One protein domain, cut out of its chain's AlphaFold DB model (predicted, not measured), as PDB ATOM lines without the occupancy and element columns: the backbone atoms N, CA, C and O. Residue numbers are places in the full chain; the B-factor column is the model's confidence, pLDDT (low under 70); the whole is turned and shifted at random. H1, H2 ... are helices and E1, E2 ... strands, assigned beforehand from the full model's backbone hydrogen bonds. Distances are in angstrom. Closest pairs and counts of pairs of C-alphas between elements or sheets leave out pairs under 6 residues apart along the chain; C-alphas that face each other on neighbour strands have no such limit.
ATOM      1  N   LEU A 207      52.120 -18.247  17.994       84.44
ATOM      2  CA  LEU A 207      52.372 -18.290  19.432       84.44
ATOM      3  C   LEU A 207      53.849 -18.596  19.750       84.44
ATOM      4  O   LEU A 207      54.213 -18.677  20.925       84.44
ATOM      5  N   ASP A 208      54.705 -18.803  18.740       81.69
ATOM      6  CA  ASP A 208      56.155 -18.909  18.934       81.69
ATOM      7  C   ASP A 208      56.738 -17.585  19.436       81.69
ATOM      8  O   ASP A 208      56.413 -16.508  18.944       81.69
ATOM      9  N   GLY A 209      57.622 -17.656  20.436       73.31
ATOM     10  CA  GLY A 209      58.275 -16.462  20.980       73.31
ATOM     11  C   GLY A 209      57.358 -15.551  21.808       73.31
ATOM     12  O   GLY A 209      57.713 -14.397  22.062       73.31
ATOM     13  N   LEU A 210      56.203 -16.054  22.265       77.44
ATOM     14  CA  LEU A 210      55.424 -15.424  23.336       77.44
ATOM     15  C   LEU A 210      56.192 -15.510  24.666       77.44
ATOM     16  O   LEU A 210      55.901 -16.320  25.545       77.44
ATOM     17  N   ASP A 211      57.218 -14.671  24.794       68.12
ATOM     18  CA  ASP A 211      57.923 -14.435  26.048       68.12
ATOM     19  C   ASP A 211      57.008 -13.756  27.077       68.12
ATOM     20  O   ASP A 211      55.963 -13.191  26.751       68.12
ATOM     21  N   VAL A 212      57.433 -13.780  28.343       65.00
ATOM     22  CA  VAL A 212      56.724 -13.164  29.474       65.00
ATOM     23  C   VAL A 212      56.385 -11.698  29.164       65.00
ATOM     24  O   VAL A 212      57.278 -10.873  28.965       65.00
ATOM     25  N   PHE A 213      55.092 -11.362  29.162       79.88
ATOM     26  CA  PHE A 213      54.640  -9.975  29.108       79.88
ATOM     27  C   PHE A 213      55.060  -9.243  30.381       79.88
ATOM     28  O   PHE A 213      54.811  -9.718  31.491       79.88
ATOM     29  N   ALA A 214      55.641  -8.053  30.243       83.00
ATOM     30  CA  ALA A 214      55.772  -7.175  31.393       83.00
ATOM     31  C   ALA A 214      54.379  -6.635  31.748       83.00
ATOM     32  O   ALA A 214      53.733  -6.005  30.911       83.00
ATOM     33  N   THR A 215      53.924  -6.829  32.990       83.12
ATOM     34  CA  THR A 215      52.588  -6.393  33.448       83.12
ATOM     35  C   THR A 215      52.320  -4.918  33.136       83.12
ATOM     36  O   THR A 215      51.244  -4.560  32.673       83.12
ATOM     37  N   ARG A 216      53.348  -4.066  33.264       87.62
ATOM     38  CA  ARG A 216      53.268  -2.635  32.935       87.62
ATOM     39  C   ARG A 216      52.869  -2.367  31.479       87.62
ATOM     40  O   ARG A 216      52.186  -1.380  31.209       87.62
ATOM     41  N   ASP A 217      53.334  -3.186  30.542       90.06
ATOM     42  CA  ASP A 217      53.037  -2.995  29.123       90.06
ATOM     43  C   ASP A 217      51.594  -3.434  28.818       90.06
ATOM     44  O   ASP A 217      50.894  -2.753  28.066       90.06
ATOM     45  N   LEU A 218      51.102  -4.476  29.502       91.38
ATOM     46  CA  LEU A 218      49.688  -4.868  29.469       91.38
ATOM     47  C   LEU A 218      48.781  -3.766  30.036       91.38
ATOM     48  O   LEU A 218      47.806  -3.390  29.387       91.38
ATOM     49  N   ASP A 219      49.132  -3.182  31.185       91.62
ATOM     50  CA  ASP A 219      48.365  -2.091  31.803       91.62
ATOM     51  C   ASP A 219      48.256  -0.868  30.884       91.62
ATOM     52  O   ASP A 219      47.184  -0.276  30.733       91.62
ATOM     53  N   ARG A 220      49.359  -0.494  30.220       92.50
ATOM     54  CA  ARG A 220      49.353   0.581  29.215       92.50
ATOM     55  C   ARG A 220      48.399   0.268  28.070       92.50
ATOM     56  O   ARG A 220      47.669   1.156  27.628       92.50
ATOM     57  N   ARG A 221      48.369  -0.985  27.612       93.88
ATOM     58  CA  ARG A 221      47.466  -1.417  26.543       93.88
ATOM     59  C   ARG A 221      45.999  -1.378  26.982       93.88
ATOM     60  O   ARG A 221      45.159  -0.876  26.238       93.88
ATOM     61  N   VAL A 222      45.697  -1.793  28.214       95.56
ATOM     62  CA  VAL A 222      44.356  -1.661  28.815       95.56
ATOM     63  C   VAL A 222      43.916  -0.195  28.857       95.56
ATOM     64  O   VAL A 222      42.795   0.129  28.456       95.56
ATOM     65  N   GLN A 223      44.793   0.716  29.290       94.94
ATOM     66  CA  GLN A 223      44.502   2.154  29.307       94.94
ATOM     67  C   GLN A 223      44.238   2.702  27.901       94.94
ATOM     68  O   GLN A 223      43.294   3.475  27.714       94.94
ATOM     69  N   TRP A 224      45.030   2.278  26.911       94.81
ATOM     70  CA  TRP A 224      44.859   2.678  25.514       94.81
ATOM     71  C   TRP A 224      43.484   2.264  24.977       94.81
ATOM     72  O   TRP A 224      42.718   3.131  24.556       94.81
ATOM     73  N   TYR A 225      43.109   0.983  25.085       95.00
ATOM     74  CA  TYR A 225      41.811   0.504  24.587       95.00
ATOM     75  C   TYR A 225      40.626   1.079  25.357       95.00
ATOM     76  O   TYR A 225      39.563   1.296  24.777       95.00
ATOM     77  N   THR A 226      40.793   1.365  26.648       94.38
ATOM     78  CA  THR A 226      39.759   2.042  27.443       94.38
ATOM     79  C   THR A 226      39.513   3.455  26.914       94.38
ATOM     80  O   THR A 226      38.364   3.866  26.736       94.38
ATOM     81  N   LYS A 227      40.587   4.197  26.618       95.44
ATOM     82  CA  LYS A 227      40.498   5.543  26.044       95.44
ATOM     83  C   LYS A 227      39.903   5.517  24.634       95.44
ATOM     84  O   LYS A 227      39.043   6.343  24.340       95.44
ATOM     85  N   ASP A 228      40.322   4.569  23.802       93.25
ATOM     86  CA  ASP A 228      39.827   4.421  22.430       93.25
ATOM     87  C   ASP A 228      38.339   4.033  22.401       93.25
ATOM     88  O   ASP A 228      37.531   4.682  21.745       93.25
ATOM     89  N   SER A 229      37.923   3.065  23.224       92.38
ATOM     90  CA  SER A 229      36.507   2.672  23.362       92.38
ATOM     91  C   SER A 229      35.617   3.825  23.825       92.38
ATOM     92  O   SER A 229      34.477   3.958  23.369       92.38
ATOM     93  N   LYS A 230      36.137   4.677  24.720       91.81
ATOM     94  CA  LYS A 230      35.456   5.906  25.135       91.81
ATOM     95  C   LYS A 230      35.332   6.886  23.969       91.81
ATOM     96  O   LYS A 230      34.239   7.375  23.724       91.81
ATOM     97  N   TRP A 231      36.407   7.116  23.216       92.44
ATOM     98  CA  TRP A 231      36.374   7.992  22.044       92.44
ATOM     99  C   TRP A 231      35.359   7.521  20.985       92.44
ATOM    100  O   TRP A 231      34.549   8.320  20.519       92.44
ATOM    101  N   ILE A 232      35.331   6.220  20.668       89.81
ATOM    102  CA  ILE A 232      34.351   5.633  19.733       89.81
ATOM    103  C   ILE A 232      32.925   5.800  20.267       89.81
ATOM    104  O   ILE A 232      32.014   6.170  19.529       89.81
ATOM    105  N   THR A 233      32.729   5.548  21.562       87.38
ATOM    106  CA  THR A 233      31.443   5.750  22.239       87.38
ATOM    107  C   THR A 233      30.953   7.190  22.107       87.38
ATOM    108  O   THR A 233      29.809   7.396  21.704       87.38
ATOM    109  N   ASP A 234      31.810   8.164  22.415       87.25
ATOM    110  CA  ASP A 234      31.477   9.588  22.352       87.25
ATOM    111  C   ASP A 234      31.106   9.990  20.910       87.25
ATOM    112  O   ASP A 234      30.200  10.798  20.695       87.25
ATOM    113  N   ARG A 235      31.756   9.375  19.909       87.25
ATOM    114  CA  ARG A 235      31.474   9.585  18.483       87.25
ATOM    115  C   ARG A 235      30.133   8.998  18.042       87.25
ATOM    116  O   ARG A 235      29.419   9.644  17.289       87.25
ATOM    117  N   LEU A 236      29.779   7.806  18.521       85.50
ATOM    118  CA  LEU A 236      28.499   7.149  18.223       85.50
ATOM    119  C   LEU A 236      27.297   7.858  18.862       85.50
ATOM    120  O   LEU A 236      26.166   7.727  18.395       85.50
ATOM    121  N   GLN A 237      27.536   8.590  19.949       76.44
ATOM    122  CA  GLN A 237      26.494   9.249  20.724       76.44
ATOM    123  C   GLN A 237      26.081  10.623  20.186       76.44
ATOM    124  O   GLN A 237      25.035  11.113  20.602       76.44
ATOM    125  N   ASP A 238      26.855  11.260  19.298       71.81
ATOM    126  CA  ASP A 238      26.624  12.644  18.836       71.81
ATOM    127  C   ASP A 238      26.343  13.642  19.995       71.81
ATOM    128  O   ASP A 238      25.616  14.621  19.835       71.81
ATOM    129  N   GLY A 239      26.888  13.393  21.196       61.66
ATOM    130  CA  GLY A 239      26.640  14.202  22.401       61.66
ATOM    131  C   GLY A 239      25.370  13.862  23.202       61.66
ATOM    132  O   GLY A 239      25.046  14.575  24.152       61.66
ATOM    133  N   VAL A 240      24.654  12.785  22.866       58.78
ATOM    134  CA  VAL A 240      23.472  12.287  23.594       58.78
ATOM    135  C   VAL A 240      23.881  11.256  24.655       58.78
ATOM    136  O   VAL A 240      24.684  10.364  24.396       58.78
ATOM    137  N   SER A 241      23.314  11.334  25.862       64.38
ATOM    138  CA  SER A 241      23.719  10.485  26.997       64.38
ATOM    139  C   SER A 241      23.274   9.017  26.909       64.38
ATOM    140  O   SER A 241      23.886   8.161  27.547       64.38
ATOM    141  N   GLU A 242      22.235   8.694  26.135       80.25
ATOM    142  CA  GLU A 242      21.648   7.346  26.078       80.25
ATOM    143  C   GLU A 242      21.989   6.611  24.774       80.25
ATOM    144  O   GLU A 242      21.740   7.112  23.674       80.25
ATOM    145  N   LYS A 243      22.533   5.393  24.918       84.62
ATOM    146  CA  LYS A 243      22.812   4.458  23.820       84.62
ATOM    147  C   LYS A 243      21.631   3.525  23.593       84.62
ATOM    148  O   LYS A 243      21.040   3.032  24.551       84.62
ATOM    149  N   LEU A 244      21.379   3.204  22.333       89.56
ATOM    150  CA  LEU A 244      20.488   2.133  21.919       89.56
ATOM    151  C   LEU A 244      21.314   1.044  21.230       89.56
ATOM    152  O   LEU A 244      21.956   1.297  20.213       89.56
ATOM    153  N   TYR A 245      21.308  -0.163  21.784       92.88
ATOM    154  CA  TYR A 245      21.889  -1.337  21.139       92.88
ATOM    155  C   TYR A 245      20.823  -1.985  20.265       92.88
ATOM    156  O   TYR A 245      19.743  -2.299  20.771       92.88
ATOM    157  N   VAL A 246      21.104  -2.190  18.979       93.69
ATOM    158  CA  VAL A 246      20.148  -2.806  18.049       93.69
ATOM    159  C   VAL A 246      20.800  -3.880  17.184       93.69
ATOM    160  O   VAL A 246      21.997  -3.810  16.914       93.69
ATOM    161  N   ASP A 247      20.025  -4.880  16.764       92.94
ATOM    162  CA  ASP A 247      20.436  -5.892  15.783       92.94
ATOM    163  C   ASP A 247      20.413  -5.355  14.333       92.94
ATOM    164  O   ASP A 247      20.139  -4.172  14.101       92.94
ATOM    165  N   ALA A 248      20.694  -6.221  13.349       87.62
ATOM    166  CA  ALA A 248      20.711  -5.877  11.919       87.62
ATOM    167  C   ALA A 248      19.429  -5.185  11.440       87.62
ATOM    168  O   ALA A 248      19.463  -4.351  10.536       87.62
ATOM    169  N   ASN A 249      18.302  -5.558  12.050       89.75
ATOM    170  CA  ASN A 249      16.955  -5.157  11.671       89.75
ATOM    171  C   ASN A 249      16.453  -3.967  12.502       89.75
ATOM    172  O   ASN A 249      15.286  -3.595  12.398       89.75
ATOM    173  N   GLY A 250      17.304  -3.385  13.354       90.75
ATOM    174  CA  GLY A 250      16.937  -2.268  14.220       90.75
ATOM    175  C   GLY A 250      16.192  -2.664  15.489       90.75
ATOM    176  O   GLY A 250      15.736  -1.779  16.217       90.75
ATOM    177  N   LYS A 251      16.059  -3.960  15.794       94.69
ATOM    178  CA  LYS A 251      15.408  -4.400  17.028       94.69
ATOM    179  C   LYS A 251      16.356  -4.203  18.201       94.69
ATOM    180  O   LYS A 251      17.523  -4.580  18.140       94.69
ATOM    181  N   THR A 252      15.838  -3.647  19.289       94.12
ATOM    182  CA  THR A 252      16.623  -3.408  20.498       94.12
ATOM    183  C   THR A 252      17.112  -4.709  21.127       94.12
ATOM    184  O   THR A 252      16.379  -5.694  21.246       94.12
ATOM    185  N   VAL A 253      18.367  -4.693  21.564       94.94
ATOM    186  CA  VAL A 253      19.007  -5.771  22.320       94.94
ATOM    187  C   VAL A 253      19.574  -5.225  23.627       94.94
ATOM    188  O   VAL A 253      19.703  -4.019  23.825       94.94
ATOM    189  N   THR A 254      19.878  -6.121  24.561       91.06
ATOM    190  CA  THR A 254      20.254  -5.759  25.936       91.06
ATOM    191  C   THR A 254      21.729  -5.425  26.114       91.06
ATOM    192  O   THR A 254      22.092  -4.799  27.105       91.06
ATOM    193  N   ASP A 255      22.585  -5.871  25.200       90.31
ATOM    194  CA  ASP A 255      24.033  -5.814  25.360       90.31
ATOM    195  C   ASP A 255      24.750  -5.651  24.017       90.31
ATOM    196  O   ASP A 255      24.211  -5.955  22.950       90.31
ATOM    197  N   LEU A 256      25.991  -5.165  24.086       89.88
ATOM    198  CA  LEU A 256      26.814  -4.919  22.910       89.88
ATOM    199  C   LEU A 256      27.209  -6.219  22.198       89.88
ATOM    200  O   LEU A 256      27.298  -6.214  20.975       89.88
ATOM    201  N   LYS A 257      27.372  -7.348  22.906       86.69
ATOM    202  CA  LYS A 257      27.726  -8.633  22.275       86.69
ATOM    203  C   LYS A 257      26.685  -9.010  21.209       86.69
ATOM    204  O   LYS A 257      27.069  -9.373  20.093       86.69
ATOM    205  N   LYS A 258      25.396  -8.795  21.497       89.25
ATOM    206  CA  LYS A 258      24.261  -9.042  20.586       89.25
ATOM    207  C   LYS A 258      23.954  -7.912  19.597       89.25
ATOM    208  O   LYS A 258      23.225  -8.144  18.640       89.25
ATOM    209  N   ALA A 259      24.462  -6.701  19.815       92.44
ATOM    210  CA  ALA A 259      24.134  -5.540  18.984       92.44
ATOM    211  C   ALA A 259      24.891  -5.569  17.657       92.44
ATOM    212  O   ALA A 259      26.088  -5.797  17.660       92.44
ATOM    213  N   GLU A 260      24.277  -5.276  16.523       90.69
ATOM    214  CA  GLU A 260      25.026  -5.001  15.289       90.69
ATOM    215  C   GLU A 260      25.381  -3.523  15.141       90.69
ATOM    216  O   GLU A 260      26.375  -3.184  14.494       90.69
ATOM    217  N   LEU A 261      24.586  -2.652  15.765       92.56
ATOM    218  CA  LEU A 261      24.735  -1.205  15.714       92.56
ATOM    219  C   LEU A 261      24.517  -0.612  17.110       92.56
ATOM    220  O   LEU A 261      23.672  -1.073  17.882       92.56
ATOM    221  N   VAL A 262      25.261   0.448  17.412       92.06
ATOM    222  CA  VAL A 262      25.032   1.311  18.573       92.06
ATOM    223  C   VAL A 262      24.556   2.665  18.070       92.06
ATOM    224  O   VAL A 262      25.275   3.348  17.345       92.06
ATOM    225  N   LEU A 263      23.346   3.058  18.453       90.56
ATOM    226  CA  LEU A 263      22.711   4.291  18.002       90.56
ATOM    227  C   LEU A 263      22.533   5.284  19.148       90.56
ATOM    228  O   LEU A 263      22.354   4.906  20.307       90.56
ATOM    229  N   SER A 264      22.516   6.567  18.803       89.62
ATOM    230  CA  SER A 264      21.963   7.615  19.658       89.62
ATOM    231  C   SER A 264      20.432   7.534  19.662       89.62
ATOM    232  O   SER A 264      19.824   7.245  18.628       89.62
ATOM    233  N   LYS A 265      19.792   7.867  20.788       86.75
ATOM    234  CA  LYS A 265      18.328   8.020  20.874       86.75
ATOM    235  C   LYS A 265      17.796   8.981  19.797       86.75
ATOM    236  O   LYS A 265      18.457   9.969  19.476       86.75
ATOM    237  N   GLY A 266      16.606   8.713  19.256       88.56
ATOM    238  CA  GLY A 266      16.022   9.514  18.172       88.56
ATOM    239  C   GLY A 266      16.389   9.038  16.763       88.56
ATOM    240  O   GLY A 266      16.040   9.717  15.792       88.56
ATOM    241  N   LYS A 267      17.124   7.923  16.645       92.62
ATOM    242  CA  LYS A 267      17.472   7.279  15.377       92.62
ATOM    243  C   LYS A 267      16.932   5.848  15.330       92.62
ATOM    244  O   LYS A 267      17.019   5.122  16.320       92.62
ATOM    245  N   LYS A 268      16.513   5.420  14.137       94.25
ATOM    246  CA  LYS A 268      16.078   4.052  13.825       94.25
ATOM    247  C   LYS A 268      16.862   3.465  12.656       94.25
ATOM    248  O   LYS A 268      17.374   4.196  11.805       94.25
ATOM    249  N   VAL A 269      16.935   2.137  12.615       95.56
ATOM    250  CA  VAL A 269      17.433   1.394  11.451       95.56
ATOM    251  C   VAL A 269      16.251   1.017  10.576       95.56
ATOM    252  O   VAL A 269      15.243   0.527  11.080       95.56
ATOM    253  N   VAL A 270      16.394   1.207   9.271       94.62
ATOM    254  CA  VAL A 270      15.486   0.648   8.268       94.62
ATOM    255  C   VAL A 270      16.312  -0.208   7.320       94.62
ATOM    256  O   VAL A 270      17.355   0.240   6.847       94.62
ATOM    257  N   VAL A 271      15.865  -1.435   7.055       91.25
ATOM    258  CA  VAL A 271      16.486  -2.329   6.070       91.25
ATOM    259  C   VAL A 271      15.525  -2.494   4.901       91.25
ATOM    260  O   VAL A 271      14.383  -2.901   5.103       91.25
ATOM    261  N   ASN A 272      15.982  -2.179   3.692       89.81
ATOM    262  CA  ASN A 272      15.221  -2.353   2.456       89.81
ATOM    263  C   ASN A 272      16.097  -3.093   1.435       89.81
ATOM    264  O   ASN A 272      17.247  -2.708   1.232       89.81
ATOM    265  N   ASP A 273      15.592  -4.197   0.875       84.69
ATOM    266  CA  ASP A 273      16.315  -5.084  -0.050       84.69
ATOM    267  C   ASP A 273      17.718  -5.500   0.437       84.69
ATOM    268  O   ASP A 273      18.690  -5.572  -0.316       84.69
ATOM    269  N   GLY A 274      17.840  -5.756   1.744       81.31
ATOM    270  CA  GLY A 274      19.106  -6.131   2.382       81.31
ATOM    271  C   GLY A 274      20.095  -4.975   2.578       81.31
ATOM    272  O   GLY A 274      21.205  -5.202   3.058       81.31
ATOM    273  N   VAL A 275      19.712  -3.739   2.255       84.19
ATOM    274  CA  VAL A 275      20.508  -2.529   2.485       84.19
ATOM    275  C   VAL A 275      20.008  -1.809   3.734       84.19
ATOM    276  O   VAL A 275      18.827  -1.494   3.848       84.19
ATOM    277  N   GLY A 276      20.915  -1.531   4.672       89.06
ATOM    278  CA  GLY A 276      20.614  -0.793   5.898       89.06
ATOM    279  C   GLY A 276      20.738   0.727   5.754       89.06
ATOM    280  O   GLY A 276      21.644   1.237   5.088       89.06
ATOM    281  N   TYR A 277      19.846   1.447   6.433       93.44
ATOM    282  CA  TYR A 277      19.770   2.906   6.502       93.44
ATOM    283  C   TYR A 277      19.596   3.347   7.959       93.44
ATOM    284  O   TYR A 277      18.846   2.720   8.706       93.44
ATOM    285  N   ILE A 278      20.252   4.440   8.360       94.31
ATOM    286  CA  ILE A 278      19.997   5.097   9.652       94.31
ATOM    287  C   ILE A 278      19.195   6.371   9.413       94.31
ATOM    288  O   ILE A 278      19.669   7.285   8.736       94.31
ATOM    289  N   LEU A 279      18.001   6.431  10.002       94.62
ATOM    290  CA  LEU A 279      17.045   7.530   9.877       94.62
ATOM    291  C   LEU A 279      16.777   8.171  11.236       94.62
ATOM    292  O   LEU A 279      16.996   7.541  12.269       94.62
ATOM    293  N   LYS A 280      16.254   9.400  11.251       93.50
ATOM    294  CA  LYS A 280      15.595   9.922  12.458       93.50
ATOM    295  C   LYS A 280      14.287   9.166  12.688       93.50
ATOM    296  O   LYS A 280      13.642   8.758  11.725       93.50
ATOM    297  N   ASP A 281      13.858   9.049  13.940       92.50
ATOM    298  CA  ASP A 281      12.619   8.334  14.287       92.50
ATOM    299  C   ASP A 281      11.392   8.869  13.531       92.50
ATOM    300  O   ASP A 281      10.506   8.102  13.163       92.50
ATOM    301  N   SER A 282      11.374  10.176  13.248       93.00
ATOM    302  CA  SER A 282      10.292  10.869  12.543       93.00
ATOM    303  C   SER A 282      10.344  10.775  11.012       93.00
ATOM    304  O   SER A 282       9.513  11.398  10.362       93.00
ATOM    305  N   GLN A 283      11.356  10.128  10.430       94.06
ATOM    306  CA  GLN A 283      11.533  10.034   8.975       94.06
ATOM    307  C   GLN A 283      11.143   8.644   8.473       94.06
ATOM    308  O   GLN A 283      11.462   7.644   9.116       94.06
ATOM    309  N   GLU A 284      10.529   8.578   7.295       95.44
ATOM    310  CA  GLU A 284      10.328   7.332   6.554       95.44
ATOM    311  C   GLU A 284      11.251   7.274   5.336       95.44
ATOM    312  O   GLU A 284      11.618   8.301   4.765       95.44
ATOM    313  N   LEU A 285      11.676   6.064   4.960       93.00
ATOM    314  CA  LEU A 285      12.653   5.872   3.882       93.00
ATOM    315  C   LEU A 285      12.110   6.330   2.520       93.00
ATOM    316  O   LEU A 285      12.866   6.881   1.719       93.00
ATOM    317  N   ASP A 286      10.817   6.115   2.278       94.25
ATOM    318  CA  ASP A 286      10.149   6.460   1.019       94.25
ATOM    319  C   ASP A 286       9.992   7.977   0.830       94.25
ATOM    320  O   ASP A 286       9.925   8.448  -0.305       94.25
ATOM    321  N   ASP A 287      10.032   8.742   1.926       95.00
ATOM    322  CA  ASP A 287       9.941  10.207   1.916       95.00
ATOM    323  C   ASP A 287      11.292  10.890   1.637       95.00
ATOM    324  O   ASP A 287      11.350  12.104   1.430       95.00
ATOM    325  N   LEU A 288      12.395  10.135   1.649       93.69
ATOM    326  CA  LEU A 288      13.730  10.679   1.425       93.69
ATOM    327  C   LEU A 288      14.037  10.867  -0.062       93.69
ATOM    328  O   LEU A 288      13.797   9.993  -0.897       93.69
ATOM    329  N   THR A 289      14.710  11.970  -0.382       92.75
ATOM    330  CA  THR A 289      15.363  12.140  -1.685       92.75
ATOM    331  C   THR A 289      16.494  11.119  -1.867       92.75
ATOM    332  O   THR A 289      17.087  10.642  -0.899       92.75
ATOM    333  N   GLU A 290      16.888  10.822  -3.108       81.81
ATOM    334  CA  GLU A 290      18.003   9.892  -3.379       81.81
ATOM    335  C   GLU A 290      19.327  10.328  -2.725       81.81
ATOM    336  O   GLU A 290      20.122   9.500  -2.271       81.81
ATOM    337  N   HIS A 291      19.555  11.639  -2.609       85.44
ATOM    338  CA  HIS A 291      20.703  12.177  -1.884       85.44
ATOM    339  C   HIS A 291      20.631  11.858  -0.380       85.44
ATOM    340  O   HIS A 291      21.630  11.445   0.213       85.44
ATOM    341  N   GLU A 292      19.460  12.006   0.239       92.38
ATOM    342  CA  GLU A 292      19.245  11.681   1.653       92.38
ATOM    343  C   GLU A 292      19.304  10.175   1.915       92.38
ATOM    344  O   GLU A 292      19.943   9.765   2.882       92.38
ATOM    345  N   LYS A 293      18.744   9.337   1.031       89.00
ATOM    346  CA  LYS A 293      18.889   7.873   1.108       89.00
ATOM    347  C   LYS A 293      20.356   7.463   1.066       89.00
ATOM    348  O   LYS A 293      20.801   6.642   1.869       89.00
ATOM    349  N   LYS A 294      21.142   8.069   0.170       84.94
ATOM    350  CA  LYS A 294      22.589   7.841   0.094       84.94
ATOM    351  C   LYS A 294      23.301   8.266   1.380       84.94
ATOM    352  O   LYS A 294      24.160   7.529   1.861       84.94
ATOM    353  N   ALA A 295      22.946   9.417   1.952       89.88
ATOM    354  CA  ALA A 295      23.496   9.868   3.227       89.88
ATOM    355  C   ALA A 295      23.139   8.905   4.376       89.88
ATOM    356  O   ALA A 295      24.027   8.487   5.112       89.88
ATOM    357  N   ALA A 296      21.880   8.473   4.477       91.81
ATOM    358  CA  ALA A 296      21.414   7.514   5.480       91.81
ATOM    359  C   ALA A 296      22.103   6.141   5.362       91.81
ATOM    360  O   ALA A 296      22.465   5.541   6.378       91.81
ATOM    361  N   LYS A 297      22.341   5.664   4.131       89.62
ATOM    362  CA  LYS A 297      23.117   4.445   3.848       89.62
ATOM    363  C   LYS A 297      24.579   4.587   4.281       89.62
ATOM    364  O   LYS A 297      25.146   3.667   4.867       89.62
ATOM    365  N   ASN A 298      25.202   5.735   4.015       87.81
ATOM    366  CA  ASN A 298      26.575   6.000   4.449       87.81
ATOM    367  C   ASN A 298      26.680   6.050   5.979       87.81
ATOM    368  O   ASN A 298      27.576   5.421   6.535       87.81
ATOM    369  N   SER A 299      25.731   6.708   6.652       90.25
ATOM    370  CA  SER A 299      25.647   6.729   8.117       90.25
ATOM    371  C   SER A 299      25.510   5.324   8.702       90.25
ATOM    372  O   SER A 299      26.182   5.002   9.677       90.25
ATOM    373  N   TYR A 300      24.684   4.462   8.092       90.38
ATOM    374  CA  TYR A 300      24.574   3.055   8.487       90.38
ATOM    375  C   TYR A 300      25.929   2.343   8.436       90.38
ATOM    376  O   TYR A 300      26.339   1.728   9.419       90.38
ATOM    377  N   ARG A 301      26.655   2.476   7.319       86.12
ATOM    378  CA  ARG A 301      27.984   1.866   7.147       86.12
ATOM    379  C   ARG A 301      28.995   2.389   8.171       86.12
ATOM    380  O   ARG A 301      29.722   1.590   8.755       86.12
ATOM    381  N   GLU A 302      29.023   3.695   8.420       88.12
ATOM    382  CA  GLU A 302      29.932   4.307   9.398       88.12
ATOM    383  C   GLU A 302      29.642   3.820  10.830       88.12
ATOM    384  O   GLU A 302      30.546   3.367  11.534       88.12
ATOM    385  N   VAL A 303      28.374   3.824  11.255       90.50
ATOM    386  CA  VAL A 303      27.979   3.318  12.582       90.50
ATOM    387  C   VAL A 303      28.287   1.832  12.729       90.50
ATOM    388  O   VAL A 303      28.742   1.400  13.793       90.50
ATOM    389  N   GLN A 304      28.083   1.042  11.674       89.31
ATOM    390  CA  GLN A 304      28.438  -0.373  11.670       89.31
ATOM    391  C   GLN A 304      29.948  -0.566  11.868       89.31
ATOM    392  O   GLN A 304      30.354  -1.399  12.679       89.31
ATOM    393  N   GLN A 305      30.786   0.225  11.190       87.62
ATOM    394  CA  GLN A 305      32.244   0.183  11.355       87.62
ATOM    395  C   GLN A 305      32.671   0.536  12.785       87.62
ATOM    396  O   GLN A 305      33.411  -0.232  13.403       87.62
ATOM    397  N   TYR A 306      32.161   1.633  13.352       90.44
ATOM    398  CA  TYR A 306      32.464   2.003  14.739       90.44
ATOM    399  C   TYR A 306      31.968   0.963  15.746       90.44
ATOM    400  O   TYR A 306      32.670   0.657  16.706       90.44
ATOM    401  N   THR A 307      30.789   0.377  15.522       90.81
ATOM    402  CA  THR A 307      30.254  -0.677  16.396       90.81
ATOM    403  C   THR A 307      31.135  -1.926  16.358       90.81
ATOM    404  O   THR A 307      31.458  -2.480  17.409       90.81
ATOM    405  N   ARG A 308      31.591  -2.345  15.168       89.94
ATOM    406  CA  ARG A 308      32.552  -3.453  15.014       89.94
ATOM    407  C   ARG A 308      33.871  -3.156  15.733       89.94
ATOM    408  O   ARG A 308      34.365  -4.018  16.457       89.94
ATOM    409  N   GLN A 309      34.408  -1.943  15.590       90.81
ATOM    410  CA  GLN A 309      35.637  -1.539  16.280       90.81
ATOM    411  C   GLN A 309      35.461  -1.530  17.805       90.81
ATOM    412  O   GLN A 309      36.333  -2.004  18.529       90.81
ATOM    413  N   LEU A 310      34.318  -1.049  18.301       92.25
ATOM    414  CA  LEU A 310      34.005  -1.048  19.728       92.25
ATOM    415  C   LEU A 310      33.945  -2.476  20.288       92.25
ATOM    416  O   LEU A 310      34.578  -2.753  21.302       92.25
ATOM    417  N   LYS A 311      33.270  -3.401  19.592       92.44
ATOM    418  CA  LYS A 311      33.255  -4.829  19.955       92.44
ATOM    419  C   LYS A 311      34.651  -5.440  19.990       92.44
ATOM    420  O   LYS A 311      34.971  -6.194  20.906       92.44
ATOM    421  N   LEU A 312      35.481  -5.126  18.995       93.06
ATOM    422  CA  LEU A 312      36.855  -5.611  18.946       93.06
ATOM    423  C   LEU A 312      37.666  -5.089  20.138       93.06
ATOM    424  O   LEU A 312      38.400  -5.859  20.751       93.06
ATOM    425  N   ASN A 313      37.517  -3.813  20.494       94.00
ATOM    426  CA  ASN A 313      38.190  -3.243  21.657       94.00
ATOM    427  C   ASN A 313      37.722  -3.876  22.972       94.00
ATOM    428  O   ASN A 313      38.550  -4.128  23.844       94.00
ATOM    429  N   GLU A 314      36.428  -4.164  23.122       94.38
ATOM    430  CA  GLU A 314      35.920  -4.880  24.297       94.38
ATOM    431  C   GLU A 314      36.505  -6.285  24.405       94.38
ATOM    432  O   GLU A 314      36.967  -6.666  25.480       94.38
ATOM    433  N   LEU A 315      36.565  -7.024  23.294       95.44
ATOM    434  CA  LEU A 315      37.187  -8.344  23.269       95.44
ATOM    435  C   LEU A 315      38.686  -8.269  23.604       95.44
ATOM    436  O   LEU A 315      39.177  -9.059  24.407       95.44
ATOM    437  N   LYS A 316      39.411  -7.289  23.048       95.75
ATOM    438  CA  LYS A 316      40.821  -7.022  23.379       95.75
ATOM    439  C   LYS A 316      41.011  -6.720  24.869       95.75
ATOM    440  O   LYS A 316      41.922  -7.251  25.496       95.75
ATOM    441  N   LEU A 317      40.136  -5.904  25.457       96.06
ATOM    442  CA  LEU A 317      40.150  -5.605  26.892       96.06
ATOM    443  C   LEU A 317      39.853  -6.839  27.748       96.06
ATOM    444  O   LEU A 317      40.499  -7.017  28.778       96.06
ATOM    445  N   GLU A 318      38.892  -7.672  27.342       96.00
ATOM    446  CA  GLU A 318      38.559  -8.935  28.009       96.00
ATOM    447  C   GLU A 318      39.781  -9.868  28.016       96.00
ATOM    448  O   GLU A 318      40.208 -10.303  29.080       96.00
ATOM    449  N   VAL A 319      40.429 -10.067  26.864       96.06
ATOM    450  CA  VAL A 319      41.652 -10.881  26.747       96.06
ATOM    451  C   VAL A 319      42.808 -10.330  27.584       96.06
ATOM    452  O   VAL A 319      43.481 -11.095  28.273       96.06
ATOM    453  N   LEU A 320      43.049  -9.015  27.564       95.38
ATOM    454  CA  LEU A 320      44.119  -8.406  28.363       95.38
ATOM    455  C   LEU A 320      43.894  -8.588  29.864       95.38
ATOM    456  O   LEU A 320      44.845  -8.874  30.589       95.38
ATOM    457  N   ARG A 321      42.652  -8.433  30.334       95.19
ATOM    458  CA  ARG A 321      42.298  -8.665  31.741       95.19
ATOM    459  C   ARG A 321      42.508 -10.121  32.119       95.19
ATOM    460  O   ARG A 321      43.154 -10.384  33.120       95.19
ATOM    461  N   ASP A 322      42.062 -11.045  31.279       95.31
ATOM    462  CA  ASP A 322      42.238 -12.476  31.511       95.31
ATOM    463  C   ASP A 322      43.716 -12.877  31.532       95.31
ATOM    464  O   ASP A 322      44.130 -13.669  32.375       95.31
ATOM    465  N   LEU A 323      44.541 -12.284  30.667       92.81
ATOM    466  CA  LEU A 323      45.990 -12.472  30.688       92.81
ATOM    467  C   LEU A 323      46.617 -11.944  31.990       92.81
ATOM    468  O   LEU A 323      47.444 -12.632  32.586       92.81
ATOM    469  N   ILE A 324      46.217 -10.754  32.448       92.56
ATOM    470  CA  ILE A 324      46.672 -10.183  33.726       92.56
ATOM    471  C   ILE A 324      46.234 -11.072  34.899       92.56
ATOM    472  O   ILE A 324      47.053 -11.385  35.762       92.56
ATOM    473  N   ASP A 325      44.983 -11.532  34.909       93.69
ATOM    474  CA  ASP A 325      44.446 -12.419  35.942       93.69
ATOM    475  C   ASP A 325      45.197 -13.755  35.978       93.69
ATOM    476  O   ASP A 325      45.463 -14.280  37.058       93.69
ATOM    477  N   VAL A 326      45.589 -14.307  34.824       92.38
ATOM    478  CA  VAL A 326      46.434 -15.510  34.774       92.38
ATOM    479  C   VAL A 326      47.822 -15.239  35.351       92.38
ATOM    480  O   VAL A 326      48.316 -16.033  36.153       92.38
ATOM    481  N   LEU A 327      48.449 -14.112  35.000       89.69
ATOM    482  CA  LEU A 327      49.763 -13.732  35.534       89.69
ATOM    483  C   LEU A 327      49.734 -13.484  37.051       89.69
ATOM    484  O   LEU A 327      50.712 -13.777  37.737       89.69
ATOM    485  N   ASN A 328      48.610 -12.993  37.574       91.19
ATOM    486  CA  ASN A 328      48.387 -12.784  39.005       91.19
ATOM    487  C   ASN A 328      47.932 -14.059  39.743       91.19
ATOM    488  O   ASN A 328      47.874 -14.075  40.973       91.19
ATOM    489  N   GLY A 329      47.618 -15.137  39.014       91.25
ATOM    490  CA  GLY A 329      47.130 -16.396  39.576       91.25
ATOM    491  C   GLY A 329      45.662 -16.369  40.014       91.25
ATOM    492  O   GLY A 329      45.263 -17.177  40.853       91.25
TER     493      GLY A 329
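AT A GLANCE: This is residues 207 to 329 of the 694 residues of the protein "Dot/Icm system substrate protein LidA" of Legionella waltersii (UniProt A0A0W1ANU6). One very long helix, H2, makes the length of this elongated domain, with a second helix, H1, side by side with the part of it toward residue 328 and two small strand hairpins along the part toward residue 290. The hairpin E3 and E4 packs on H2 through E4, near where H2 begins; the hairpin E1 and E2 comes next along H2, at the end of H1. The printed part has 123 residues, with two named helices and four named strands in the order H1, E1, E2, E3, E4, H2. Each hairpin is an antiparallel sheet of two strands, and the class is mixed, helices and strands. The whole is loose, with a radius of gyration of the C-alphas of 18.3 A and spans of 59 by 31 by 25 A.

IN THESE COORDINATES: After residues 207 to 214, H1 runs from residue 215, its C-alpha at (52.588, -6.393, 33.448), to residue 237, 33.0 A from first to last C-alpha. E1 is residues 243 to 246 and E2 residues 261 to 264. E3, residues 267 to 272, measures 16.3 A, and E4, residues 275 to 280, measures 16.7 A. H2, residues 290 to 328, is 56.9 A long, from C-alpha 290 at (18.003, 9.892, -3.379) to C-alpha 328 at (48.387, -12.784, 39.005).

HOW THE PARTS SIT: H1 and H2 touch, at a shallow tilt of 23 degrees and running opposite ways; their closest C-alphas, those of Ser 229 and Leu 310, are 5.8 A apart. In both helices every O i to N i+4 pair is within hydrogen-bond range. The closest C-alphas of H1 and E2 are those of Gln 237 and Ser 264, at 4.9 A. E1 and E2 form an antiparallel hairpin, with N 244 and O 263 within hydrogen-bond range at 2.8 A. The closest C-alphas of E2 and H2, those of Leu 261 and Gln 304, are 5.5 A apart. E2 and E3 meet only through their link. E3 and E4 form the other antiparallel hairpin, with N 277 and O 270 within hydrogen-bond range at 2.8 A. The closest C-alphas of E4 and H2 are those of Tyr 277 and Lys 297, at 4.5 A. H1 is apart from E3 and E4.

THE WHOLE: The two C-alphas farthest apart, those of Thr 289 and Gly 329, are 59.4 A from each other. The printed part has no cut. The link from E1 to E2, residues 247 to 260, is long, and its C-alphas lie 7 to 16 A from the mean of all C-alphas. The mean pLDDT of the printed part is 89.3; residues 211 to 212 and 239 to 241 are under 70.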